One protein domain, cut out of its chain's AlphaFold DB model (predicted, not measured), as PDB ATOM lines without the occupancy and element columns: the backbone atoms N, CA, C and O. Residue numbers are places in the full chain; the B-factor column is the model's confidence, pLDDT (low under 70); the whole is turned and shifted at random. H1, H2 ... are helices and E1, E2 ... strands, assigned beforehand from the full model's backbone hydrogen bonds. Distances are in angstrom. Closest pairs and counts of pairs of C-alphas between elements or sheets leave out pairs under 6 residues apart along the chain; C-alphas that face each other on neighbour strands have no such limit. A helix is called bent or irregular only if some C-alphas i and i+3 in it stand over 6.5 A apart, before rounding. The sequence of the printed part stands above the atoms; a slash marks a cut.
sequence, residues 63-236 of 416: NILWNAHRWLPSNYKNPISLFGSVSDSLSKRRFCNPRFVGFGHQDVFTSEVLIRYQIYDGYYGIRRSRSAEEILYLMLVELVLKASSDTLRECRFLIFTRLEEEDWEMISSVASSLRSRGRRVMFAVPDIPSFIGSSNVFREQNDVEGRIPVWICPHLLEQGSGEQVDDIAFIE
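AT A GLANCE: This is residues 63 to 236 of the 416 residues of an uncharacterized protein of Eutrema salsugineum (UniProt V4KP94). A strongly twisted wall of seven strands has two helices, H3 and H4, side by side over one face, while H2 covers the edge strand E3 on the opposite face and H1 only grazes the sheet near E2 and E3. Two long links without named elements lead to the last two strands, E6 and E7, a hairpin at the other edge. The printed part has 174 residues with four named helices and seven named strands, in the order E1 H1 E2 H2 E3 H3 E4 H4 E5 E6 E7. The sheet's order is E3 E2 E1 E4 E5 E6 E7, mixed, and the class is mixed, helices and strands. The whole is compact, radius of gyration of the C-alphas 15.6 A, with spans of 44 by 35 by 33 A.

IN THESE COORDINATES: E1, residues 63 to 67, begins with C-alpha 63 at (-41.721, -36.350, -18.444). H1 is residues 79 to 92, 19.8 A; E2 98 to 105, 22.8 A; H2 111 to 119; E3 124 to 129. H3, residues 133 to 149, spans 25.7 A and is irregular, but only just: C-alphas 133 and 136 are 6.7 A apart. E4 is residues 156 to 160, H4 168 to 180, E5 184 to 189 and E6 212 to 216. E7, residues 231 to 235, ends with C-alpha 235 at (-52.115, -18.119, -15.198).

HOW THE PARTS SIT: E3, E2, E1, E4, E5 and E6 are parallel neighbours in turn; N 125 and O 100 are 2.9 A apart, N 101 and O 64 2.8 A, N 65 and O 158 2.9 A, N 186 and O 157 2.9 A, and N 215 and O 187 2.7 A, within hydrogen-bond range. E7 is antiparallel to E6, with N 214 and O 233 at 2.8 A. E1-H1-E2, E2-H2-E3 and E4-H4-E5 are strand-helix-strand units, parallel neighbours with a helix between, and E3-H3-E4 is a split one, with E2 and E1 between its strands; their crossovers are right-handed. H3, with residues 140 to 147 alone, touches H4 at a shallow tilt of 5 degrees, the same way; their closest C-alphas, of Leu 140 and Val 174, are 7.4 A apart. H4's height over the sheet is 8.6 A. H2 lies over E3, with the closest C-alphas, of Tyr 117 and Tyr 124, 7.0 A apart. H1 and H3 are apart. Every O i to N i+4 pair is within hydrogen-bond range in H1, H2 and H4, and 12 of 13 are in H3.

THE WHOLE: The farthest C-alphas, of Ile 119 and Ser 199, are 45.8 A apart, and the printed part has no cut. The links E1 to H1, E5 to E6 and E6 to E7 are long. Mean pLDDT of the printed part is 85.5; residues 121 to 123, 151 to 153, 205 to 207 and 225 to 230 are under 70.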
ATOM      1  N   ASN A  63     -40.962 -35.541 -19.391       93.62
ATOM      2  CA  ASN A  63     -41.721 -36.350 -18.444       93.62
ATOM      3  C   ASN A  63     -43.165 -35.847 -18.419       93.62
ATOM      4  O   ASN A  63     -43.417 -34.691 -18.091       93.62
ATOM      5  N   ILE A  64     -44.099 -36.723 -18.761       94.56
ATOM      6  CA  ILE A  64     -45.521 -36.422 -18.830       94.56
ATOM      7  C   ILE A  64     -46.218 -37.121 -17.683       94.56
ATOM      8  O   ILE A  64     -46.119 -38.341 -17.537       94.56
ATOM      9  N   LEU A  65     -46.935 -36.343 -16.886       95.88
ATOM     10  CA  LEU A  65     -47.780 -36.848 -15.822       95.88
ATOM     11  C   LEU A  65     -49.229 -36.576 -16.197       95.88
ATOM     12  O   LEU A  65     -49.591 -35.436 -16.461       95.88
ATOM     13  N   TRP A  66     -50.041 -37.622 -16.272       95.25
ATOM     14  CA  TRP A  66     -51.406 -37.532 -16.769       95.25
ATOM     15  C   TRP A  66     -52.415 -37.914 -15.694       95.25
ATOM     16  O   TRP A  66     -52.475 -39.066 -15.275       95.25
ATOM     17  N   ASN A  67     -53.236 -36.951 -15.281       95.12
ATOM     18  CA  ASN A  67     -54.390 -37.164 -14.422       95.12
ATOM     19  C   ASN A  67     -55.566 -37.696 -15.259       95.12
ATOM     20  O   ASN A  67     -56.416 -36.946 -15.745       95.12
ATOM     21  N   ALA A  68     -55.602 -39.015 -15.432       93.31
ATOM     22  CA  ALA A  68     -56.630 -39.708 -16.199       93.31
ATOM     23  C   ALA A  68     -58.006 -39.666 -15.530       93.31
ATOM     24  O   ALA A  68     -59.006 -39.877 -16.202       93.31
ATOM     25  N   HIS A  69     -58.073 -39.387 -14.227       92.50
ATOM     26  CA  HIS A  69     -59.352 -39.232 -13.544       92.50
ATOM     27  C   HIS A  69     -60.068 -37.945 -13.966       92.50
ATOM     28  O   HIS A  69     -61.268 -37.968 -14.226       92.50
ATOM     29  N   ARG A  70     -59.328 -36.842 -14.119       92.69
ATOM     30  CA  ARG A  70     -59.911 -35.545 -14.491       92.69
ATOM     31  C   ARG A  70     -59.934 -35.255 -15.989       92.69
ATOM     32  O   ARG A  70     -60.761 -34.465 -16.441       92.69
ATOM     33  N   TRP A  71     -59.052 -35.875 -16.773       92.38
ATOM     34  CA  TRP A  71     -59.004 -35.684 -18.224       92.38
ATOM     35  C   TRP A  71     -58.835 -37.016 -18.954       92.38
ATOM     36  O   TRP A  71     -57.730 -37.420 -19.314       92.38
ATOM     37  N   LEU A  72     -59.954 -37.713 -19.159       91.12
ATOM     38  CA  LEU A  72     -59.993 -39.028 -19.793       91.12
ATOM     39  C   LEU A  72     -60.400 -38.916 -21.274       91.12
ATOM     40  O   LEU A  72     -61.540 -38.544 -21.556       91.12
ATOM     41  N   PRO A  73     -59.526 -39.250 -22.234       86.94
ATOM     42  CA  PRO A  73     -59.881 -39.228 -23.646       86.94
ATOM     43  C   PRO A  73     -60.753 -40.418 -24.025       86.94
ATOM     44  O   PRO A  73     -60.624 -41.504 -23.463       86.94
ATOM     45  N   SER A  74     -61.599 -40.254 -25.037       86.12
ATOM     46  CA  SER A  74     -62.537 -41.293 -25.489       86.12
ATOM     47  C   SER A  74     -61.853 -42.605 -25.911       86.12
ATOM     48  O   SER A  74     -62.408 -43.689 -25.724       86.12
ATOM     49  N   ASN A  75     -60.616 -42.538 -26.412       83.56
ATOM     50  CA  ASN A  75     -59.818 -43.684 -26.853       83.56
ATOM     51  C   ASN A  75     -58.861 -44.248 -25.779       83.56
ATOM     52  O   ASN A  75     -58.032 -45.097 -26.112       83.56
ATOM     53  N   TYR A  76     -58.968 -43.853 -24.500       83.81
ATOM     54  CA  TYR A  76     -57.997 -44.220 -23.449       83.81
ATOM     55  C   TYR A  76     -57.756 -45.731 -23.275       83.81
ATOM     56  O   TYR A  76     -56.684 -46.151 -22.829       83.81
ATOM     57  N   LYS A  77     -58.744 -46.563 -23.632       86.12
ATOM     58  CA  LYS A  77     -58.671 -48.035 -23.572       86.12
ATOM     59  C   LYS A  77     -57.711 -48.639 -24.604       86.12
ATOM     60  O   LYS A  77     -57.378 -49.826 -24.509       86.12
ATOM     61  N   ASN A  78     -57.301 -47.857 -25.600       87.56
ATOM     62  CA  ASN A  78     -56.297 -48.218 -26.588       87.56
ATOM     63  C   ASN A  78     -55.032 -47.370 -26.355       87.56
ATOM     64  O   ASN A  78     -54.917 -46.287 -26.933       87.56
ATOM     65  N   PRO A  79     -54.075 -47.849 -25.530       83.88
ATOM     66  CA  PRO A  79     -52.857 -47.099 -25.231       83.88
ATOM     67  C   PRO A  79     -52.083 -46.716 -26.495       83.88
ATOM     68  O   PRO A  79     -51.638 -45.580 -26.595       83.88
ATOM     69  N   ILE A  80     -51.974 -47.602 -27.495       85.06
ATOM     70  CA  ILE A  80     -51.246 -47.296 -28.740       85.06
ATOM     71  C   ILE A  80     -51.855 -46.076 -29.435       85.06
ATOM     72  O   ILE A  80     -51.138 -45.156 -29.823       85.06
ATOM     73  N   SER A  81     -53.179 -46.072 -29.596       87.44
ATOM     74  CA  SER A  81     -53.900 -44.986 -30.264       87.44
ATOM     75  C   SER A  81     -53.749 -43.667 -29.508       87.44
ATOM     76  O   SER A  81     -53.417 -42.651 -30.123       87.44
ATOM     77  N   LEU A  82     -53.939 -43.688 -28.185       87.69
ATOM     78  CA  LEU A  82     -53.778 -42.507 -27.346       87.69
ATOM     79  C   LEU A  82     -52.351 -41.958 -27.447       87.69
ATOM     80  O   LEU A  82     -52.149 -40.808 -27.829       87.69
ATOM     81  N   PHE A  83     -51.350 -42.791 -27.170       83.88
ATOM     82  CA  PHE A  83     -49.960 -42.350 -27.124       83.88
ATOM     83  C   PHE A  83     -49.409 -41.956 -28.484       83.88
ATOM     84  O   PHE A  83     -48.637 -41.004 -28.547       83.88
ATOM     85  N   GLY A  84     -49.800 -42.639 -29.561       87.25
ATOM     86  CA  GLY A  84     -49.420 -42.246 -30.915       87.25
ATOM     87  C   GLY A  84     -49.901 -40.831 -31.235       87.25
ATOM     88  O   GLY A  84     -49.122 -40.013 -31.713       87.25
ATOM     89  N   SER A  85     -51.148 -40.521 -30.874       86.62
ATOM     90  CA  SER A  85     -51.758 -39.208 -31.122       86.62
ATOM     91  C   SER A  85     -51.113 -38.113 -30.273       86.62
ATOM     92  O   SER A  85     -50.710 -37.073 -30.792       86.62
ATOM     93  N   VAL A  86     -50.926 -38.374 -28.975       88.62
ATOM     94  CA  VAL A  86     -50.271 -37.415 -28.080       88.62
ATOM     95  C   VAL A  86     -48.812 -37.205 -28.478       88.62
ATOM     96  O   VAL A  86     -48.351 -36.071 -28.516       88.62
ATOM     97  N   SER A  87     -48.071 -38.269 -28.795       89.19
ATOM     98  CA  SER A  87     -46.657 -38.160 -29.174       89.19
ATOM     99  C   SER A  87     -46.481 -37.402 -30.486       89.19
ATOM    100  O   SER A  87     -45.595 -36.553 -30.565       89.19
ATOM    101  N   ASP A  88     -47.336 -37.647 -31.484       87.50
ATOM    102  CA  ASP A  88     -47.355 -36.871 -32.728       87.50
ATOM    103  C   ASP A  88     -47.611 -35.385 -32.436       87.50
ATOM    104  O   ASP A  88     -46.817 -34.523 -32.824       87.50
ATOM    105  N   SER A  89     -48.639 -35.088 -31.635       87.12
ATOM    106  CA  SER A  89     -48.967 -33.728 -31.202       87.12
ATOM    107  C   SER A  89     -47.789 -33.046 -30.483       87.12
ATOM    108  O   SER A  89     -47.380 -31.932 -30.821       87.12
ATOM    109  N   LEU A  90     -47.162 -33.730 -29.532       88.88
ATOM    110  CA  LEU A  90     -46.016 -33.219 -28.785       88.88
ATOM    111  C   LEU A  90     -44.779 -33.003 -29.668       88.88
ATOM    112  O   LEU A  90     -44.088 -31.992 -29.517       88.88
ATOM    113  N   SER A  91     -44.529 -33.898 -30.626       87.06
ATOM    114  CA  SER A  91     -43.386 -33.806 -31.537       87.06
ATOM    115  C   SER A  91     -43.455 -32.570 -32.436       87.06
ATOM    116  O   SER A  91     -42.469 -31.838 -32.552       87.06
ATOM    117  N   LYS A  92     -44.649 -32.246 -32.957       86.31
ATOM    118  CA  LYS A  92     -44.927 -31.012 -33.717       86.31
ATOM    119  C   LYS A  92     -44.606 -29.747 -32.915       86.31
ATOM    120  O   LYS A  92     -44.283 -28.708 -33.480       86.31
ATOM    121  N   ARG A  93     -44.621 -29.856 -31.585       82.75
ATOM    122  CA  ARG A  93     -44.362 -28.775 -30.621       82.75
ATOM    123  C   ARG A  93     -42.977 -28.855 -29.987       82.75
ATOM    124  O   ARG A  93     -42.707 -28.191 -28.990       82.75
ATOM    125  N   ARG A  94     -42.073 -29.644 -30.578       86.88
ATOM    126  CA  ARG A  94     -40.672 -29.797 -30.147       86.88
ATOM    127  C   ARG A  94     -40.516 -30.385 -28.738       86.88
ATOM    128  O   ARG A  94     -39.473 -30.200 -28.098       86.88
ATOM    129  N   PHE A  95     -41.523 -31.106 -28.252       88.00
ATOM    130  CA  PHE A  95     -41.350 -32.046 -27.151       88.00
ATOM    131  C   PHE A  95     -40.857 -33.365 -27.733       88.00
ATOM    132  O   PHE A  95     -41.444 -33.922 -28.657       88.00
ATOM    133  N   CYS A  96     -39.748 -33.854 -27.202       87.00
ATOM    134  CA  CYS A  96     -39.089 -35.064 -27.667       87.00
ATOM    135  C   CYS A  96     -38.997 -36.082 -26.533       87.00
ATOM    136  O   CYS A  96     -39.041 -35.733 -25.346       87.00
ATOM    137  N   ASN A  97     -38.923 -37.352 -26.940       87.75
ATOM    138  CA  ASN A  97     -38.780 -38.512 -26.064       87.75
ATOM    139  C   ASN A  97     -39.750 -38.494 -24.859       87.75
ATOM    140  O   ASN A  97     -39.300 -38.457 -23.704       87.75
ATOM    141  N   PRO A  98     -41.074 -38.439 -25.107       90.38
ATOM    142  CA  PRO A  98     -42.055 -38.358 -24.039       90.38
ATOM    143  C   PRO A  98     -42.075 -39.646 -23.201       90.38
ATOM    144  O   PRO A  98     -42.158 -40.752 -23.735       90.38
ATOM    145  N   ARG A  99     -42.021 -39.508 -21.874       90.12
ATOM    146  CA  ARG A  99     -42.227 -40.596 -20.907       90.12
ATOM    147  C   ARG A  99     -43.507 -40.359 -20.142       90.12
ATOM    148  O   ARG A  99     -43.629 -39.336 -19.479       90.12
ATOM    149  N   PHE A 100     -44.425 -41.308 -20.190       90.31
ATOM    150  CA  PHE A 100     -45.764 -41.126 -19.658       90.31
ATOM    151  C   PHE A 100     -45.941 -41.835 -18.322       90.31
ATOM    152  O   PHE A 100     -45.645 -43.022 -18.180       90.31
ATOM    153  N   VAL A 101     -46.504 -41.121 -17.351       92.50
ATOM    154  CA  VAL A 101     -47.046 -41.711 -16.131       92.50
ATOM    155  C   VAL A 101     -48.500 -41.282 -15.980       92.50
ATOM    156  O   VAL A 101     -48.779 -40.106 -15.774       92.50
ATOM    157  N   GLY A 102     -49.426 -42.227 -16.118       92.94
ATOM    158  CA  GLY A 102     -50.853 -42.011 -15.901       92.94
ATOM    159  C   GLY A 102     -51.246 -42.283 -14.452       92.94
ATOM    160  O   GLY A 102     -50.828 -43.279 -13.860       92.94
ATOM    161  N   PHE A 103     -52.083 -41.420 -13.895       94.25
ATOM    162  CA  PHE A 103     -52.647 -41.523 -12.556       94.25
ATOM    163  C   PHE A 103     -54.164 -41.554 -12.661       94.25
ATOM    164  O   PHE A 103     -54.761 -40.748 -13.371       94.25
ATOM    165  N   GLY A 104     -54.789 -42.511 -11.989       92.69
ATOM    166  CA  GLY A 104     -56.228 -42.709 -12.084       92.69
ATOM    167  C   GLY A 104     -56.753 -43.529 -10.921       92.69
ATOM    168  O   GLY A 104     -56.014 -44.289 -10.287       92.69
ATOM    169  N   HIS A 105     -58.042 -43.377 -10.649       92.00
ATOM    170  CA  HIS A 105     -58.738 -44.219  -9.692       92.00
ATOM    171  C   HIS A 105     -58.940 -45.633 -10.279       92.00
ATOM    172  O   HIS A 105     -58.748 -45.879 -11.478       92.00
ATOM    173  N   GLN A 106     -59.239 -46.606  -9.418       84.69
ATOM    174  CA  GLN A 106     -59.306 -48.020  -9.794       84.69
ATOM    175  C   GLN A 106     -60.420 -48.334 -10.814       84.69
ATOM    176  O   GLN A 106     -60.326 -49.324 -11.540       84.69
ATOM    177  N   ASP A 107     -61.446 -47.494 -10.887       87.88
ATOM    178  CA  ASP A 107     -62.539 -47.564 -11.861       87.88
ATOM    179  C   ASP A 107     -62.125 -47.111 -13.271       87.88
ATOM    180  O   ASP A 107     -62.561 -47.704 -14.258       87.88
ATOM    181  N   VAL A 108     -61.245 -46.112 -13.380       87.56
ATOM    182  CA  VAL A 108     -60.695 -45.627 -14.654       87.56
ATOM    183  C   VAL A 108     -59.723 -46.654 -15.229       87.56
ATOM    184  O   VAL A 108     -59.809 -47.038 -16.397       87.56
ATOM    185  N   PHE A 109     -58.800 -47.142 -14.399       85.69
ATOM    186  CA  PHE A 109     -57.797 -48.125 -14.800       85.69
ATOM    187  C   PHE A 109     -58.156 -49.526 -14.314       85.69
ATOM    188  O   PHE A 109     -57.536 -50.073 -13.396       85.69
ATOM    189  N   THR A 110     -59.139 -50.127 -14.986       84.50
ATOM    190  CA  THR A 110     -59.499 -51.534 -14.777       84.50
ATOM    191  C   THR A 110     -58.302 -52.455 -15.036       84.50
ATOM    192  O   THR A 110     -57.374 -52.113 -15.775       84.50
ATOM    193  N   SER A 111     -58.321 -53.665 -14.465       86.12
ATOM    194  CA  SER A 111     -57.245 -54.649 -14.659       86.12
ATOM    195  C   SER A 111     -56.964 -54.943 -16.137       86.12
ATOM    196  O   SER A 111     -55.810 -55.109 -16.517       86.12
ATOM    197  N   GLU A 112     -57.998 -54.954 -16.984       86.44
ATOM    198  CA  GLU A 112     -57.845 -55.147 -18.428       86.44
ATOM    199  C   GLU A 112     -57.068 -53.994 -19.077       86.44
ATOM    200  O   GLU A 112     -56.131 -54.226 -19.843       86.44
ATOM    201  N   VAL A 113     -57.418 -52.747 -18.743       83.50
ATOM    202  CA  VAL A 113     -56.705 -51.566 -19.240       83.50
ATOM    203  C   VAL A 113     -55.257 -51.595 -18.749       83.50
ATOM    204  O   VAL A 113     -54.344 -51.413 -19.547       83.50
ATOM    205  N   LEU A 114     -55.017 -51.917 -17.476       83.56
ATOM    206  CA  LEU A 114     -53.662 -52.017 -16.928       83.56
ATOM    207  C   LEU A 114     -52.800 -53.050 -17.650       83.56
ATOM    208  O   LEU A 114     -51.660 -52.741 -17.983       83.56
ATOM    209  N   ILE A 115     -53.335 -54.244 -17.926       85.12
ATOM    210  CA  ILE A 115     -52.611 -55.284 -18.669       85.12
ATOM    211  C   ILE A 115     -52.203 -54.754 -20.043       85.12
ATOM    212  O   ILE A 115     -51.052 -54.918 -20.445       85.12
ATOM    213  N   ARG A 116     -53.106 -54.051 -20.740       83.94
ATOM    214  CA  ARG A 116     -52.779 -53.434 -22.031       83.94
ATOM    215  C   ARG A 116     -51.632 -52.439 -21.891       83.94
ATOM    216  O   ARG A 116     -50.701 -52.515 -22.675       83.94
ATOM    217  N   TYR A 117     -51.658 -51.555 -20.895       82.81
ATOM    218  CA  TYR A 117     -50.585 -50.573 -20.682       82.81
ATOM    219  C   TYR A 117     -49.257 -51.220 -20.251       82.81
ATOM    220  O   TYR A 117     -48.200 -50.747 -20.656       82.81
ATOM    221  N   GLN A 118     -49.292 -52.315 -19.484       81.00
ATOM    222  CA  GLN A 118     -48.098 -53.055 -19.059       81.00
ATOM    223  C   GLN A 118     -47.412 -53.806 -20.208       81.00
ATOM    224  O   GLN A 118     -46.196 -53.948 -20.192       81.00
ATOM    225  N   ILE A 119     -48.168 -54.292 -21.199       74.88
ATOM    226  CA  ILE A 119     -47.605 -55.024 -22.346       74.88
ATOM    227  C   ILE A 119     -46.714 -54.122 -23.217       74.88
ATOM    228  O   ILE A 119     -45.752 -54.609 -23.805       74.88
ATOM    229  N   TYR A 120     -46.970 -52.812 -23.265       70.12
ATOM    230  CA  TYR A 120     -46.185 -51.855 -24.060       70.12
ATOM    231  C   TYR A 120     -44.920 -51.345 -23.336       70.12
ATOM    232  O   TYR A 120     -44.495 -50.214 -23.545       70.12
ATOM    233  N   ASP A 121     -44.337 -52.182 -22.476       52.69
ATOM    234  CA  ASP A 121     -43.313 -51.871 -21.473       52.69
ATOM    235  C   ASP A 121     -42.117 -51.028 -21.980       52.69
ATOM    236  O   ASP A 121     -41.592 -51.235 -23.077       52.69
ATOM    237  N   GLY A 122     -41.672 -50.078 -21.144       59.06
ATOM    238  CA  GLY A 122     -40.471 -49.247 -21.342       59.06
ATOM    239  C   GLY A 122     -40.663 -47.731 -21.171       59.06
ATOM    240  O   GLY A 122     -39.750 -47.046 -20.706       59.06
ATOM    241  N   TYR A 123     -41.850 -47.200 -21.491       58.53
ATOM    242  CA  TYR A 123     -42.130 -45.748 -21.483       58.53
ATOM    243  C   TYR A 123     -43.331 -45.334 -20.619       58.53
ATOM    244  O   TYR A 123     -43.603 -44.136 -20.503       58.53
ATOM    245  N   TYR A 124     -44.025 -46.300 -20.005       72.19
ATOM    246  CA  TYR A 124     -45.337 -46.093 -19.389       72.19
ATOM    247  C   TYR A 124     -45.368 -46.562 -17.935       72.19
ATOM    248  O   TYR A 124     -44.992 -47.689 -17.619       72.19
ATOM    249  N   GLY A 125     -45.868 -45.713 -17.042       75.75
ATOM    250  CA  GLY A 125     -46.244 -46.099 -15.686       75.75
ATOM    251  C   GLY A 125     -47.710 -45.783 -15.443       75.75
ATOM    252  O   GLY A 125     -48.132 -44.668 -15.704       75.75
ATOM    253  N   ILE A 126     -48.489 -46.727 -14.921       81.81
ATOM    254  CA  ILE A 126     -49.804 -46.408 -14.359       81.81
ATOM    255  C   ILE A 126     -49.723 -46.497 -12.839       81.81
ATOM    256  O   ILE A 126     -49.117 -47.422 -12.283       81.81
ATOM    257  N   ARG A 127     -50.302 -45.506 -12.165       84.19
ATOM    258  CA  ARG A 127     -50.430 -45.435 -10.711       84.19
ATOM    259  C   ARG A 127     -51.909 -45.371 -10.360       84.19
ATOM    260  O   ARG A 127     -52.661 -44.593 -10.944       84.19
ATOM    261  N   ARG A 128     -52.316 -46.235  -9.431       84.75
ATOM    262  CA  ARG A 128     -53.680 -46.271  -8.906       84.75
ATOM    263  C   ARG A 128     -53.733 -45.551  -7.575       84.75
ATOM    264  O   ARG A 128     -52.837 -45.743  -6.755       84.75
ATOM    265  N   SER A 129     -54.799 -44.792  -7.389       86.75
ATOM    266  CA  SER A 129     -55.146 -44.163  -6.122       86.75
ATOM    267  C   SER A 129     -56.410 -44.784  -5.535       86.75
ATOM    268  O   SER A 129     -57.200 -45.369  -6.284       86.75
ATOM    269  N   ARG A 130     -56.590 -44.685  -4.212       84.31
ATOM    270  CA  ARG A 130     -57.807 -45.163  -3.534       84.31
ATOM    271  C   ARG A 130     -58.908 -44.117  -3.546       84.31
ATOM    272  O   ARG A 130     -60.072 -44.488  -3.535       84.31
ATOM    273  N   SER A 131     -58.532 -42.846  -3.590       88.25
ATOM    274  CA  SER A 131     -59.455 -41.729  -3.743       88.25
ATOM    275  C   SER A 131     -59.065 -40.868  -4.948       88.25
ATOM    276  O   SER A 131     -57.913 -40.885  -5.400       88.25
ATOM    277  N   ALA A 132     -60.050 -40.165  -5.504       84.31
ATOM    278  CA  ALA A 132     -59.866 -39.225  -6.603       84.31
ATOM    279  C   ALA A 132     -59.052 -38.000  -6.163       84.31
ATOM    280  O   ALA A 132     -58.158 -37.552  -6.878       84.31
ATOM    281  N   GLU A 133     -59.325 -37.528  -4.952       85.06
ATOM    282  CA  GLU A 133     -58.693 -36.390  -4.290       85.06
ATOM    283  C   GLU A 133     -57.185 -36.636  -4.082       85.06
ATOM    284  O   GLU A 133     -56.354 -35.746  -4.259       85.06
ATOM    285  N   GLU A 134     -56.791 -37.883  -3.814       90.88
ATOM    286  CA  GLU A 134     -55.390 -38.292  -3.644       90.88
ATOM    287  C   GLU A 134     -54.561 -38.243  -4.952       90.88
ATOM    288  O   GLU A 134     -53.328 -38.155  -4.918       90.88
ATOM    289  N   ILE A 135     -55.204 -38.321  -6.125       93.44
ATOM    290  CA  ILE A 135     -54.526 -38.513  -7.421       93.44
ATOM    291  C   ILE A 135     -53.574 -37.367  -7.739       93.44
ATOM    292  O   ILE A 135     -52.447 -37.610  -8.182       93.44
ATOM    293  N   LEU A 136     -54.014 -36.128  -7.521       93.38
ATOM    294  CA  LEU A 136     -53.189 -34.966  -7.811       93.38
ATOM    295  C   LEU A 136     -51.947 -34.945  -6.919       93.38
ATOM    296  O   LEU A 136     -50.840 -34.764  -7.419       93.38
ATOM    297  N   TYR A 137     -52.103 -35.173  -5.619       94.19
ATOM    298  CA  TYR A 137     -50.985 -35.199  -4.682       94.19
ATOM    299  C   TYR A 137     -49.968 -36.291  -5.033       94.19
ATOM    300  O   TYR A 137     -48.767 -36.025  -5.040       94.19
ATOM    301  N   LEU A 138     -50.417 -37.497  -5.411       93.62
ATOM    302  CA  LEU A 138     -49.520 -38.549  -5.916       93.62
ATOM    303  C   LEU A 138     -48.769 -38.102  -7.170       93.62
ATOM    304  O   LEU A 138     -47.574 -38.372  -7.312       93.62
ATOM    305  N   MET A 139     -49.469 -37.422  -8.076       95.56
ATOM    306  CA  MET A 139     -48.891 -36.897  -9.302       95.56
ATOM    307  C   MET A 139     -47.828 -35.832  -9.007       95.56
ATOM    308  O   MET A 139     -46.743 -35.878  -9.585       95.56
ATOM    309  N   LEU A 140     -48.090 -34.912  -8.078       95.69
ATOM    310  CA  LEU A 140     -47.135 -33.882  -7.671       95.69
ATOM    311  C   LEU A 140     -45.932 -34.479  -6.918       95.69
ATOM    312  O   LEU A 140     -44.796 -34.094  -7.188       95.69
ATOM    313  N   VAL A 141     -46.130 -35.486  -6.062       95.62
ATOM    314  CA  VAL A 141     -45.021 -36.218  -5.425       95.62
ATOM    315  C   VAL A 141     -44.140 -36.902  -6.474       95.62
ATOM    316  O   VAL A 141     -42.919 -36.774  -6.419       95.62
ATOM    317  N   GLU A 142     -44.725 -37.582  -7.468       94.81
ATOM    318  CA  GLU A 142     -43.955 -38.195  -8.561       94.81
ATOM    319  C   GLU A 142     -43.231 -37.135  -9.405       94.81
ATOM    320  O   GLU A 142     -42.084 -37.347  -9.799       94.81
ATOM    321  N   LEU A 143     -43.866 -35.990  -9.672       95.69
ATOM    322  CA  LEU A 143     -43.251 -34.864 -10.376       95.69
ATOM    323  C   LEU A 143     -41.969 -34.415  -9.665       95.69
ATOM    324  O   LEU A 143     -40.914 -34.343 -10.300       95.69
ATOM    325  N   VAL A 144     -42.039 -34.151  -8.357       95.94
ATOM    326  CA  VAL A 144     -40.875 -33.711  -7.573       95.94
ATOM    327  C   VAL A 144     -39.850 -34.844  -7.431       95.94
ATOM    328  O   VAL A 144     -38.647 -34.607  -7.528       95.94
ATOM    329  N   LEU A 145     -40.286 -36.099  -7.289       93.62
ATOM    330  CA  LEU A 145     -39.396 -37.264  -7.248       93.62
ATOM    331  C   LEU A 145     -38.590 -37.398  -8.547       93.62
ATOM    332  O   LEU A 145     -37.375 -37.601  -8.519       93.62
ATOM    333  N   LYS A 146     -39.237 -37.235  -9.703       92.56
ATOM    334  CA  LYS A 146     -38.543 -37.216 -10.993       92.56
ATOM    335  C   LYS A 146     -37.627 -36.002 -11.102       92.56
ATOM    336  O   LYS A 146     -36.465 -36.160 -11.448       92.56
ATOM    337  N   ALA A 147     -38.097 -34.811 -10.741       93.12
ATOM    338  CA  ALA A 147     -37.284 -33.595 -10.780       93.12
ATOM    339  C   ALA A 147     -36.054 -33.642  -9.855       93.12
ATOM    340  O   ALA A 147     -35.048 -33.000 -10.151       93.12
ATOM    341  N   SER A 148     -36.119 -34.405  -8.763       91.12
ATOM    342  CA  SER A 148     -35.024 -34.576  -7.802       91.12
ATOM    343  C   SER A 148     -34.062 -35.719  -8.134       91.12
ATOM    344  O   SER A 148     -32.941 -35.741  -7.630       91.12
ATOM    345  N   SER A 149     -34.465 -36.652  -8.996       85.56
ATOM    346  CA  SER A 149     -33.597 -37.726  -9.502       85.56
ATOM    347  C   SER A 149     -32.943 -37.380 -10.839       85.56
ATOM    348  O   SER A 149     -31.914 -37.958 -11.185       85.56
ATOM    349  N   ASP A 150     -33.516 -36.445 -11.598       75.75
ATOM    350  CA  ASP A 150     -33.000 -36.093 -12.914       75.75
ATOM    351  C   ASP A 150     -31.781 -35.166 -12.816       75.75
ATOM    352  O   ASP A 150     -31.881 -33.962 -12.530       75.75
ATOM    353  N   THR A 151     -30.610 -35.744 -13.080       68.38
ATOM    354  CA  THR A 151     -29.340 -35.015 -13.197       68.38
ATOM    355  C   THR A 151     -29.321 -34.101 -14.420       68.38
ATOM    356  O   THR A 151     -28.558 -33.133 -14.458       68.38
ATOM    357  N   LEU A 152     -30.193 -34.346 -15.404       67.75
ATOM    358  CA  LEU A 152     -30.319 -33.497 -16.576       67.75
ATOM    359  C   LEU A 152     -31.104 -32.234 -16.206       67.75
ATOM    360  O   LEU A 152     -32.303 -32.259 -15.913       67.75
ATOM    361  N   ARG A 153     -30.416 -31.088 -16.248       66.12
ATOM    362  CA  ARG A 153     -31.021 -29.760 -16.032       66.12
ATOM    363  C   ARG A 153     -32.102 -29.424 -17.062       66.12
ATOM    364  O   ARG A 153     -32.919 -28.543 -16.825       66.12
ATOM    365  N   GLU A 154     -32.129 -30.131 -18.184       77.19
ATOM    366  CA  GLU A 154     -32.992 -29.824 -19.324       77.19
ATOM    367  C   GLU A 154     -34.300 -30.624 -19.370       77.19
ATOM    368  O   GLU A 154     -35.080 -30.475 -20.316       77.19
ATOM    369  N   CYS A 155     -34.575 -31.444 -18.352       79.12
ATOM    370  CA  CYS A 155     -35.814 -32.202 -18.309       79.12
ATOM    371  C   CYS A 155     -37.032 -31.289 -18.171       79.12
ATOM    372  O   CYS A 155     -37.101 -30.401 -17.317       79.12
ATOM    373  N   ARG A 156     -37.998 -31.527 -19.060       92.12
ATOM    374  CA  ARG A 156     -39.264 -30.798 -19.112       92.12
ATOM    375  C   ARG A 156     -40.342 -31.658 -18.491       92.12
ATOM    376  O   ARG A 156     -40.438 -32.848 -18.794       92.12
ATOM    377  N   PHE A 157     -41.155 -31.049 -17.650       94.44
ATOM    378  CA  PHE A 157     -42.307 -31.685 -17.043       94.44
ATOM    379  C   PHE A 157     -43.566 -31.112 -17.657       94.44
ATOM    380  O   PHE A 157     -43.726 -29.892 -17.724       94.44
ATOM    381  N   LEU A 158     -44.437 -32.002 -18.108       95.06
ATOM    382  CA  LEU A 158     -45.714 -31.651 -18.690       95.06
ATOM    383  C   LEU A 158     -46.820 -32.382 -17.938       95.06
ATOM    384  O   LEU A 158     -46.810 -33.608 -17.850       95.06
ATOM    385  N   ILE A 159     -47.749 -31.631 -17.362       95.56
ATOM    386  CA  ILE A 159     -48.792 -32.176 -16.493       95.56
ATOM    387  C   ILE A 159     -50.130 -32.038 -17.203       95.56
ATOM    388  O   ILE A 159     -50.580 -30.925 -17.447       95.56
ATOM    389  N   PHE A 160     -50.762 -33.156 -17.541       95.31
ATOM    390  CA  PHE A 160     -52.086 -33.187 -18.152       95.31
ATOM    391  C   PHE A 160     -53.132 -33.320 -17.060       95.31
ATOM    392  O   PHE A 160     -53.241 -34.373 -16.432       95.31
ATOM    393  N   THR A 161     -53.907 -32.268 -16.829       94.88
ATOM    394  CA  THR A 161     -54.959 -32.282 -15.810       94.88
ATOM    395  C   THR A 161     -56.011 -31.228 -16.114       94.88
ATOM    396  O   THR A 161     -55.740 -30.263 -16.822       94.88
ATOM    397  N   ARG A 162     -57.204 -31.381 -15.536       93.56
ATOM    398  CA  ARG A 162     -58.060 -30.224 -15.257       93.56
ATOM    399  C   ARG A 162     -57.637 -29.631 -13.923       93.56
ATOM    400  O   ARG A 162     -57.289 -30.383 -13.008       93.56
ATOM    401  N   LEU A 163     -57.588 -28.308 -13.863       89.94
ATOM    402  CA  LEU A 163     -57.231 -27.575 -12.656       89.94
ATOM    403  C   LEU A 163     -58.525 -27.175 -11.957       89.94
ATOM    404  O   LEU A 163     -59.414 -26.613 -12.593       89.94
ATOM    405  N   GLU A 164     -58.607 -27.465 -10.668       90.50
ATOM    406  CA  GLU A 164     -59.706 -27.055  -9.800       90.50
ATOM    407  C   GLU A 164     -59.172 -26.047  -8.775       90.50
ATOM    408  O   GLU A 164     -57.963 -25.947  -8.549       90.50
ATOM    409  N   GLU A 165     -60.068 -25.246  -8.199       89.12
ATOM    410  CA  GLU A 165     -59.699 -24.150  -7.296       89.12
ATOM    411  C   GLU A 165     -58.993 -24.667  -6.029       89.12
ATOM    412  O   GLU A 165     -57.990 -24.106  -5.588       89.12
ATOM    413  N   GLU A 166     -59.458 -25.790  -5.481       87.75
ATOM    414  CA  GLU A 166     -58.910 -26.409  -4.265       87.75
ATOM    415  C   GLU A 166     -57.456 -26.885  -4.408       87.75
ATOM    416  O   GLU A 166     -56.679 -26.862  -3.455       87.75
ATOM    417  N   ASP A 167     -57.054 -27.255  -5.619       87.12
ATOM    418  CA  ASP A 167     -55.723 -27.786  -5.909       87.12
ATOM    419  C   ASP A 167     -54.673 -26.707  -6.127       87.12
ATOM    420  O   ASP A 167     -53.460 -26.962  -6.127       87.12
ATOM    421  N   TRP A 168     -55.161 -25.505  -6.420       88.06
ATOM    422  CA  TRP A 168     -54.370 -24.449  -7.007       88.06
ATOM    423  C   TRP A 168     -53.205 -24.049  -6.104       88.06
ATOM    424  O   TRP A 168     -52.093 -23.836  -6.589       88.06
ATOM    425  N   GLU A 169     -53.426 -24.016  -4.790       88.38
ATOM    426  CA  GLU A 169     -52.392 -23.688  -3.811       88.38
ATOM    427  C   GLU A 169     -51.196 -24.647  -3.897       88.38
ATOM    428  O   GLU A 169     -50.047 -24.217  -4.030       88.38
ATOM    429  N   MET A 170     -51.468 -25.955  -3.885       90.06
ATOM    430  CA  MET A 170     -50.431 -26.984  -3.900       90.06
ATOM    431  C   MET A 170     -49.711 -27.022  -5.249       90.06
ATOM    432  O   MET A 170     -48.480 -27.060  -5.302       90.06
ATOM    433  N   ILE A 171     -50.468 -26.952  -6.348       92.19
ATOM    434  CA  ILE A 171     -49.923 -26.882  -7.707       92.19
ATOM    435  C   ILE A 171     -48.985 -25.681  -7.850       92.19
ATOM    436  O   ILE A 171     -47.857 -25.832  -8.326       92.19
ATOM    437  N   SER A 172     -49.428 -24.506  -7.403       89.38
ATOM    438  CA  SER A 172     -48.660 -23.264  -7.486       89.38
ATOM    439  C   SER A 172     -47.401 -23.317  -6.638       89.38
ATOM    440  O   SER A 172     -46.330 -22.936  -7.118       89.38
ATOM    441  N   SER A 173     -47.504 -23.828  -5.407       91.31
ATOM    442  CA  SER A 173     -46.358 -23.975  -4.510       91.31
ATOM    443  C   SER A 173     -45.303 -24.907  -5.113       91.31
ATOM    444  O   SER A 173     -44.135 -24.524  -5.227       91.31
ATOM    445  N   VAL A 174     -45.700 -26.087  -5.600       93.62
ATOM    446  CA  VAL A 174     -44.782 -27.070  -6.201       93.62
ATOM    447  C   VAL A 174     -44.177 -26.549  -7.501       93.62
ATOM    448  O   VAL A 174     -42.957 -26.604  -7.679       93.62
ATOM    449  N   ALA A 175     -44.998 -26.006  -8.405       92.88
ATOM    450  CA  ALA A 175     -44.529 -25.466  -9.676       92.88
ATOM    451  C   ALA A 175     -43.536 -24.319  -9.453       92.88
ATOM    452  O   ALA A 175     -42.437 -24.351 -10.003       92.88
ATOM    453  N   SER A 176     -43.863 -23.352  -8.592       90.88
ATOM    454  CA  SER A 176     -42.970 -22.232  -8.263       90.88
ATOM    455  C   SER A 176     -41.674 -22.710  -7.600       90.88
ATOM    456  O   SER A 176     -40.581 -22.250  -7.944       90.88
ATOM    457  N   SER A 177     -41.765 -23.696  -6.704       93.25
ATOM    458  CA  SER A 177     -40.600 -24.293  -6.042       93.25
ATOM    459  C   SER A 177     -39.666 -24.988  -7.036       93.25
ATOM    460  O   SER A 177     -38.449 -24.817  -6.956       93.25
ATOM    461  N   LEU A 178     -40.206 -25.719  -8.010       93.50
ATOM    462  CA  LEU A 178     -39.426 -26.368  -9.065       93.50
ATOM    463  C   LEU A 178     -38.838 -25.356 -10.060       93.50
ATOM    464  O   LEU A 178     -37.659 -25.450 -10.408       93.50
ATOM    465  N   ARG A 179     -39.619 -24.355 -10.475       91.06
ATOM    466  CA  ARG A 179     -39.180 -23.307 -11.412       91.06
ATOM    467  C   ARG A 179     -38.053 -22.461 -10.839       91.06
ATOM    468  O   ARG A 179     -37.054 -22.254 -11.521       91.06
ATOM    469  N   SER A 180     -38.148 -22.074  -9.566       90.69
ATOM    470  CA  SER A 180     -37.054 -21.372  -8.882       90.69
ATOM    471  C   SER A 180     -35.761 -22.201  -8.842       90.69
ATOM    472  O   SER A 180     -34.675 -21.632  -8.831       90.69
ATOM    473  N   ARG A 181     -35.854 -23.538  -8.916       91.38
ATOM    474  CA  ARG A 181     -34.726 -24.485  -9.021       91.38
ATOM    475  C   ARG A 181     -34.295 -24.779 -10.464       91.38
ATOM    476  O   ARG A 181     -33.538 -25.716 -10.708       91.38
ATOM    477  N   GLY A 182     -34.765 -23.987 -11.428       91.44
ATOM    478  CA  GLY A 182     -34.435 -24.121 -12.847       91.44
ATOM    479  C   GLY A 182     -35.129 -25.293 -13.544       91.44
ATOM    480  O   GLY A 182     -34.749 -25.646 -14.659       91.44
ATOM    481  N   ARG A 183     -36.138 -25.916 -12.917       91.62
ATOM    482  CA  ARG A 183     -36.901 -27.012 -13.526       91.62
ATOM    483  C   ARG A 183     -38.062 -26.449 -14.341       91.62
ATOM    484  O   ARG A 183     -38.831 -25.616 -13.865       91.62
ATOM    485  N   ARG A 184     -38.208 -26.915 -15.583       92.06
ATOM    486  CA  ARG A 184     -39.278 -26.462 -16.481       92.06
ATOM    487  C   ARG A 184     -40.521 -27.311 -16.263       92.06
ATOM    488  O   ARG A 184     -40.542 -28.472 -16.663       92.06
ATOM    489  N   VAL A 185     -41.538 -26.725 -15.644       93.06
ATOM    490  CA  VAL A 185     -42.848 -27.348 -15.423       93.06
ATOM    491  C   VAL A 185     -43.881 -26.588 -16.237       93.06
ATOM    492  O   VAL A 185     -43.903 -25.362 -16.181       93.06
ATOM    493  N   MET A 186     -44.709 -27.310 -16.987       93.56
ATOM    494  CA  MET A 186     -45.822 -26.774 -17.761       93.56
ATOM    495  C   MET A 186     -47.060 -27.641 -17.552       93.56
ATOM    496  O   MET A 186     -46.956 -28.860 -17.410       93.56
ATOM    497  N   PHE A 187     -48.231 -27.019 -17.552       93.88
ATOM    498  CA  PHE A 187     -49.509 -27.719 -17.480       93.88
ATOM    499  C   PHE A 187     -50.132 -27.732 -18.866       93.88
ATOM    500  O   PHE A 187     -50.095 -26.715 -19.544       93.88
ATOM    501  N   ALA A 188     -50.690 -28.858 -19.296       93.62
ATOM    502  CA  ALA A 188     -51.636 -28.883 -20.398       93.62
ATOM    503  C   ALA A 188     -53.030 -29.094 -19.817       93.62
ATOM    504  O   ALA A 188     -53.242 -30.024 -19.030       93.62
ATOM    505  N   VAL A 189     -53.957 -28.228 -20.203       93.56
ATOM    506  CA  VAL A 189     -55.341 -28.245 -19.735       93.56
ATOM    507  C   VAL A 189     -56.282 -28.296 -20.935       93.56
ATOM    508  O   VAL A 189     -55.968 -27.715 -21.979       93.56
ATOM    509  N   PRO A 190     -57.432 -28.976 -20.822       91.62
ATOM    510  CA  PRO A 190     -58.406 -28.991 -21.905       91.62
ATOM    511  C   PRO A 190     -59.104 -27.638 -22.082       91.62
ATOM    512  O   PRO A 190     -59.470 -27.270 -23.192       91.62
ATOM    513  N   ASP A 191     -59.261 -26.886 -20.998       90.94
ATOM    514  CA  ASP A 191     -59.992 -25.627 -20.947       90.94
ATOM    515  C   ASP A 191     -59.386 -24.700 -19.881       90.94
ATOM    516  O   ASP A 191     -58.664 -25.151 -18.988       90.94
ATOM    517  N   ILE A 192     -59.629 -23.390 -20.013       87.12
ATOM    518  CA  ILE A 192     -59.241 -22.418 -18.983       87.12
ATOM    519  C   ILE A 192     -60.158 -22.643 -17.777       87.12
ATOM    520  O   ILE A 192     -61.377 -22.552 -17.943       87.12
ATOM    521  N   PRO A 193     -59.610 -22.887 -16.576       86.25
ATOM    522  CA  PRO A 193     -60.432 -23.107 -15.396       86.25
ATOM    523  C   PRO A 193     -61.343 -21.914 -15.107       86.25
ATOM    524  O   PRO A 193     -60.906 -20.765 -15.129       86.25
ATOM    525  N   SER A 194     -62.609 -22.187 -14.806       87.50
ATOM    526  CA  SER A 194     -63.650 -21.163 -14.650       87.50
ATOM    527  C   SER A 194     -63.399 -20.178 -13.503       87.50
ATOM    528  O   SER A 194     -63.841 -19.035 -13.580       87.50
ATOM    529  N   PHE A 195     -62.683 -20.601 -12.456       83.94
ATOM    530  CA  PHE A 195     -62.318 -19.749 -11.318       83.94
ATOM    531  C   PHE A 195     -61.224 -18.725 -11.666       83.94
ATOM    532  O   PHE A 195     -61.002 -17.764 -10.929       83.94
ATOM    533  N   ILE A 196     -60.545 -18.899 -12.800       81.31
ATOM    534  CA  ILE A 196     -59.554 -17.950 -13.291       81.31
ATOM    535  C   ILE A 196     -60.299 -16.923 -14.133       81.31
ATOM    536  O   ILE A 196     -60.656 -17.162 -15.287       81.31
ATOM    537  N   GLY A 197     -60.536 -15.751 -13.541       81.88
ATOM    538  CA  GLY A 197     -61.070 -14.611 -14.278       81.88
ATOM    539  C   GLY A 197     -60.207 -14.313 -15.506       81.88
ATOM    540  O   GLY A 197     -58.983 -14.426 -15.454       81.88
ATOM    541  N   SER A 198     -60.821 -13.908 -16.621       81.50
ATOM    542  CA  SER A 198     -60.105 -13.670 -17.887       81.50
ATOM    543  C   SER A 198     -58.972 -12.639 -17.776       81.50
ATOM    544  O   SER A 198     -58.052 -12.661 -18.588       81.50
ATOM    545  N   SER A 199     -59.008 -11.768 -16.763       80.94
ATOM    546  CA  SER A 199     -57.934 -10.824 -16.425       80.94
ATOM    547  C   SER A 199     -56.635 -11.490 -15.962       80.94
ATOM    548  O   SER A 199     -55.589 -10.854 -16.016       80.94
ATOM    549  N   ASN A 200     -56.692 -12.746 -15.516       79.56
ATOM    550  CA  ASN A 200     -55.567 -13.478 -14.927       79.56
ATOM    551  C   ASN A 200     -54.888 -14.418 -15.938       79.56
ATOM    552  O   ASN A 200     -54.056 -15.243 -15.558       79.56
ATOM    553  N   VAL A 201     -55.263 -14.315 -17.217       82.00
ATOM    554  CA  VAL A 201     -54.730 -15.113 -18.323       82.00
ATOM    555  C   VAL A 201     -53.875 -14.214 -19.209       82.00
ATOM    556  O   VAL A 201     -54.381 -13.351 -19.924       82.00
ATOM    557  N   PHE A 202     -52.567 -14.443 -19.197       82.00
ATOM    558  CA  PHE A 202     -51.602 -13.637 -19.939       82.00
ATOM    559  C   PHE A 202     -51.041 -14.438 -21.113       82.00
ATOM    560  O   PHE A 202     -50.604 -15.570 -20.938       82.00
ATOM    561  N   ARG A 203     -51.042 -13.860 -22.317       79.81
ATOM    562  CA  ARG A 203     -50.500 -14.507 -23.532       79.81
ATOM    563  C   ARG A 203     -49.054 -14.112 -23.836       79.81
ATOM    564  O   ARG A 203     -48.383 -14.764 -24.630       79.81
ATOM    565  N   GLU A 204     -48.570 -13.042 -23.221       71.75
ATOM    566  CA  GLU A 204     -47.205 -12.567 -23.417       71.75
ATOM    567  C   GLU A 204     -46.224 -13.344 -22.533       71.75
ATOM    568  O   GLU A 204     -46.533 -13.671 -21.385       71.75
ATOM    569  N   GLN A 205     -45.029 -13.618 -23.071       63.03
ATOM    570  CA  GLN A 205     -43.911 -14.269 -22.375       63.03
ATOM    571  C   GLN A 205     -43.291 -13.343 -21.321       63.03
ATOM    572  O   GLN A 205     -42.120 -12.988 -21.391       63.03
ATOM    573  N   ASN A 206     -44.072 -12.964 -20.321       62.25
ATOM    574  CA  ASN A 206     -43.531 -12.392 -19.105       62.25
ATOM    575  C   ASN A 206     -43.442 -13.535 -18.104       62.25
ATOM    576  O   ASN A 206     -44.425 -13.874 -17.439       62.25
ATOM    577  N   ASP A 207     -42.258 -14.151 -18.055       66.19
ATOM    578  CA  ASP A 207     -41.859 -15.087 -17.009       66.19
ATOM    579  C   ASP A 207     -41.738 -14.331 -15.673       66.19
ATOM    580  O   ASP A 207     -40.651 -14.058 -15.165       66.19
ATOM    581  N   VAL A 208     -42.885 -13.901 -15.154       77.44
ATOM    582  CA  VAL A 208     -43.004 -13.290 -13.839       77.44
ATOM    583  C   VAL A 208     -43.044 -14.414 -12.816       77.44
ATOM    584  O   VAL A 208     -43.773 -15.403 -12.975       77.44
ATOM    585  N   GLU A 209     -42.246 -14.262 -11.761       72.94
ATOM    586  CA  GLU A 209     -42.213 -15.194 -10.642       72.94
ATOM    587  C   GLU A 209     -43.633 -15.395 -10.085       72.94
ATOM    588  O   GLU A 209     -44.347 -14.435  -9.809       72.94
ATOM    589  N   GLY A 210     -44.064 -16.655  -9.974       75.00
ATOM    590  CA  GLY A 210     -45.394 -17.019  -9.477       75.00
ATOM    591  C   GLY A 210     -46.455 -17.316 -10.541       75.00
ATOM    592  O   GLY A 210     -47.447 -17.968 -10.224       75.00
ATOM    593  N   ARG A 211     -46.252 -16.933 -11.809       86.88
ATOM    594  CA  ARG A 211     -47.154 -17.346 -12.900       86.88
ATOM    595  C   ARG A 211     -46.921 -18.802 -13.288       86.88
ATOM    596  O   ARG A 211     -45.777 -19.254 -13.386       86.88
ATOM    597  N   ILE A 212     -47.993 -19.536 -13.571       86.50
ATOM    598  CA  ILE A 212     -47.904 -20.923 -14.040       86.50
ATOM    599  C   ILE A 212     -48.074 -20.953 -15.559       86.50
ATOM    600  O   ILE A 212     -49.093 -20.473 -16.054       86.50
ATOM    601  N   PRO A 213     -47.117 -21.513 -16.321       90.06
ATOM    602  CA  PRO A 213     -47.298 -21.711 -17.751       90.06
ATOM    603  C   PRO A 213     -48.320 -22.826 -17.993       90.06
ATOM    604  O   PRO A 213     -48.141 -23.973 -17.564       90.06
ATOM    605  N   VAL A 214     -49.386 -22.475 -18.703       90.12
ATOM    606  CA  VAL A 214     -50.501 -23.351 -19.034       90.12
ATOM    607  C   VAL A 214     -50.711 -23.366 -20.540       90.12
ATOM    608  O   VAL A 214     -50.880 -22.345 -21.195       90.12
ATOM    609  N   TRP A 215     -50.713 -24.560 -21.095       89.56
ATOM    610  CA  TRP A 215     -50.997 -24.828 -22.485       89.56
ATOM    611  C   TRP A 215     -52.445 -25.299 -22.612       89.56
ATOM    612  O   TRP A 215     -52.815 -26.350 -22.087       89.56
ATOM    613  N   ILE A 216     -53.275 -24.507 -23.288       89.50
ATOM    614  CA  ILE A 216     -54.692 -24.823 -23.477       89.50
ATOM    615  C   ILE A 216     -54.813 -25.647 -24.755       89.50
ATOM    616  O   ILE A 216     -54.570 -25.139 -25.847       89.50
ATOM    617  N   CYS A 217     -55.143 -26.930 -24.620       87.44
ATOM    618  CA  CYS A 217     -55.191 -27.855 -25.746       87.44
ATOM    619  C   CYS A 217     -56.322 -28.884 -25.554       87.44
ATOM    620  O   CYS A 217     -56.055 -30.030 -25.178       87.44
ATOM    621  N   PRO A 218     -57.593 -28.504 -25.808       85.31
ATOM    622  CA  PRO A 218     -58.763 -29.376 -25.618       85.31
ATOM    623  C   PRO A 218     -58.635 -30.710 -26.352       85.31
ATOM    624  O   PRO A 218     -59.014 -31.756 -25.828       85.31
ATOM    625  N   HIS A 219     -58.028 -30.681 -27.537       86.06
ATOM    626  CA  HIS A 219     -57.925 -31.833 -28.422       86.06
ATOM    627  C   HIS A 219     -56.582 -32.566 -28.334       86.06
ATOM    628  O   HIS A 219     -56.284 -33.395 -29.196       86.06
ATOM    629  N   LEU A 220     -55.759 -32.284 -27.313       84.00
ATOM    630  CA  LEU A 220     -54.438 -32.904 -27.158       84.00
ATOM    631  C   LEU A 220     -54.507 -34.432 -27.108       84.00
ATOM    632  O   LEU A 220     -53.604 -35.118 -27.584       84.00
ATOM    633  N   LEU A 221     -55.575 -34.947 -26.506       82.00
ATOM    634  CA  LEU A 221     -55.782 -36.372 -26.289       82.00
ATOM    635  C   LEU A 221     -56.749 -37.001 -27.313       82.00
ATOM    636  O   LEU A 221     -57.040 -38.192 -27.217       82.00
ATOM    637  N   GLU A 222     -57.252 -36.230 -28.284       82.25
ATOM    638  CA  GLU A 222     -58.220 -36.690 -29.287       82.25
ATOM    639  C   GLU A 222     -57.541 -37.029 -30.623       82.25
ATOM    640  O   GLU A 222     -56.558 -36.408 -31.026       82.25
ATOM    641  N   GLN A 223     -58.062 -38.035 -31.333       74.94
ATOM    642  CA  GLN A 223     -57.555 -38.401 -32.657       74.94
ATOM    643  C   GLN A 223     -58.049 -37.431 -33.732       74.94
ATOM    644  O   GLN A 223     -59.243 -37.168 -33.828       74.94
ATOM    645  N   GLY A 224     -57.141 -36.995 -34.607       71.38
ATOM    646  CA  GLY A 224     -57.503 -36.273 -35.830       71.38
ATOM    647  C   GLY A 224     -57.815 -34.791 -35.636       71.38
ATOM    648  O   GLY A 224     -58.420 -34.189 -36.520       71.38
ATOM    649  N   SER A 225     -57.398 -34.189 -34.520       60.03
ATOM    650  CA  SER A 225     -57.433 -32.738 -34.387       60.03
ATOM    651  C   SER A 225     -56.502 -32.109 -35.425       60.03
ATOM    652  O   SER A 225     -55.323 -32.454 -35.531       60.03
ATOM    653  N   GLY A 226     -57.068 -31.249 -36.275       63.47
ATOM    654  CA  GLY A 226     -56.308 -30.498 -37.270       63.47
ATOM    655  C   GLY A 226     -55.264 -29.585 -36.619       63.47
ATOM    656  O   GLY A 226     -55.200 -29.467 -35.396       63.47
ATOM    657  N   GLU A 227     -54.447 -28.922 -37.440       63.09
ATOM    658  CA  GLU A 227     -53.524 -27.865 -36.999       63.09
ATOM    659  C   GLU A 227     -54.309 -26.657 -36.460       63.09
ATOM    660  O   GLU A 227     -54.461 -25.636 -37.125       63.09
ATOM    661  N   GLN A 228     -54.862 -26.776 -35.257       67.94
ATOM    662  CA  GLN A 228     -55.376 -25.632 -34.531       67.94
ATOM    663  C   GLN A 228     -54.206 -24.956 -33.817       67.94
ATOM    664  O   GLN A 228     -53.331 -25.618 -33.254       67.94
ATOM    665  N   VAL A 229     -54.171 -23.626 -33.900       61.94
ATOM    666  CA  VAL A 229     -53.183 -22.808 -33.200       61.94
ATOM    667  C   VAL A 229     -53.455 -22.950 -31.713       61.94
ATOM    668  O   VAL A 229     -54.486 -22.494 -31.224       61.94
ATOM    669  N   ASP A 230     -52.546 -23.612 -31.013       69.56
ATOM    670  CA  ASP A 230     -52.619 -23.647 -29.567       69.56
ATOM    671  C   ASP A 230     -52.055 -22.365 -28.972       69.56
ATOM    672  O   ASP A 230     -50.972 -21.910 -29.345       69.56
ATOM    673  N   ASP A 231     -52.755 -21.857 -27.968       80.00
ATOM    674  CA  ASP A 231     -52.298 -20.731 -27.175       80.00
ATOM    675  C   ASP A 231     -51.568 -21.251 -25.923       80.00
ATOM    676  O   ASP A 231     -52.112 -22.016 -25.117       80.00
ATOM    677  N   ILE A 232     -50.316 -20.817 -25.746       83.75
ATOM    678  CA  ILE A 232     -49.652 -20.866 -24.440       83.75
ATOM    679  C   ILE A 232     -50.114 -19.634 -23.672       83.75
ATOM    680  O   ILE A 232     -49.941 -18.502 -24.124       83.75
ATOM    681  N   ALA A 233     -50.687 -19.868 -22.502       86.88
ATOM    682  CA  ALA A 233     -51.069 -18.844 -21.557       86.88
ATOM    683  C   ALA A 233     -50.244 -18.967 -20.271       86.88
ATOM    684  O   ALA A 233     -49.656 -20.000 -19.957       86.88
ATOM    685  N   PHE A 234     -50.228 -17.896 -19.498       86.50
ATOM    686  CA  PHE A 234     -49.725 -17.867 -18.139       86.50
ATOM    687  C   PHE A 234     -50.882 -17.517 -17.225       86.50
ATOM    688  O   PHE A 234     -51.614 -16.563 -17.491       86.50
ATOM    689  N   ILE A 235     -51.043 -18.300 -16.166       85.75
ATOM    690  CA  ILE A 235     -52.115 -18.119 -15.198       85.75
ATOM    691  C   ILE A 235     -51.517 -17.564 -13.912       85.75
ATOM    692  O   ILE A 235     -50.558 -18.127 -13.372       85.75
ATOM    693  N   GLU A 236     -52.082 -16.456 -13.438       85.88
ATOM    694  CA  GLU A 236     -51.792 -15.928 -12.107       85.88
ATOM    695  C   GLU A 236     -52.648 -16.601 -11.033       85.88
ATOM    696  O   GLU A 236     -53.837 -16.855 -11.260       85.88
TER     697      GLU A 236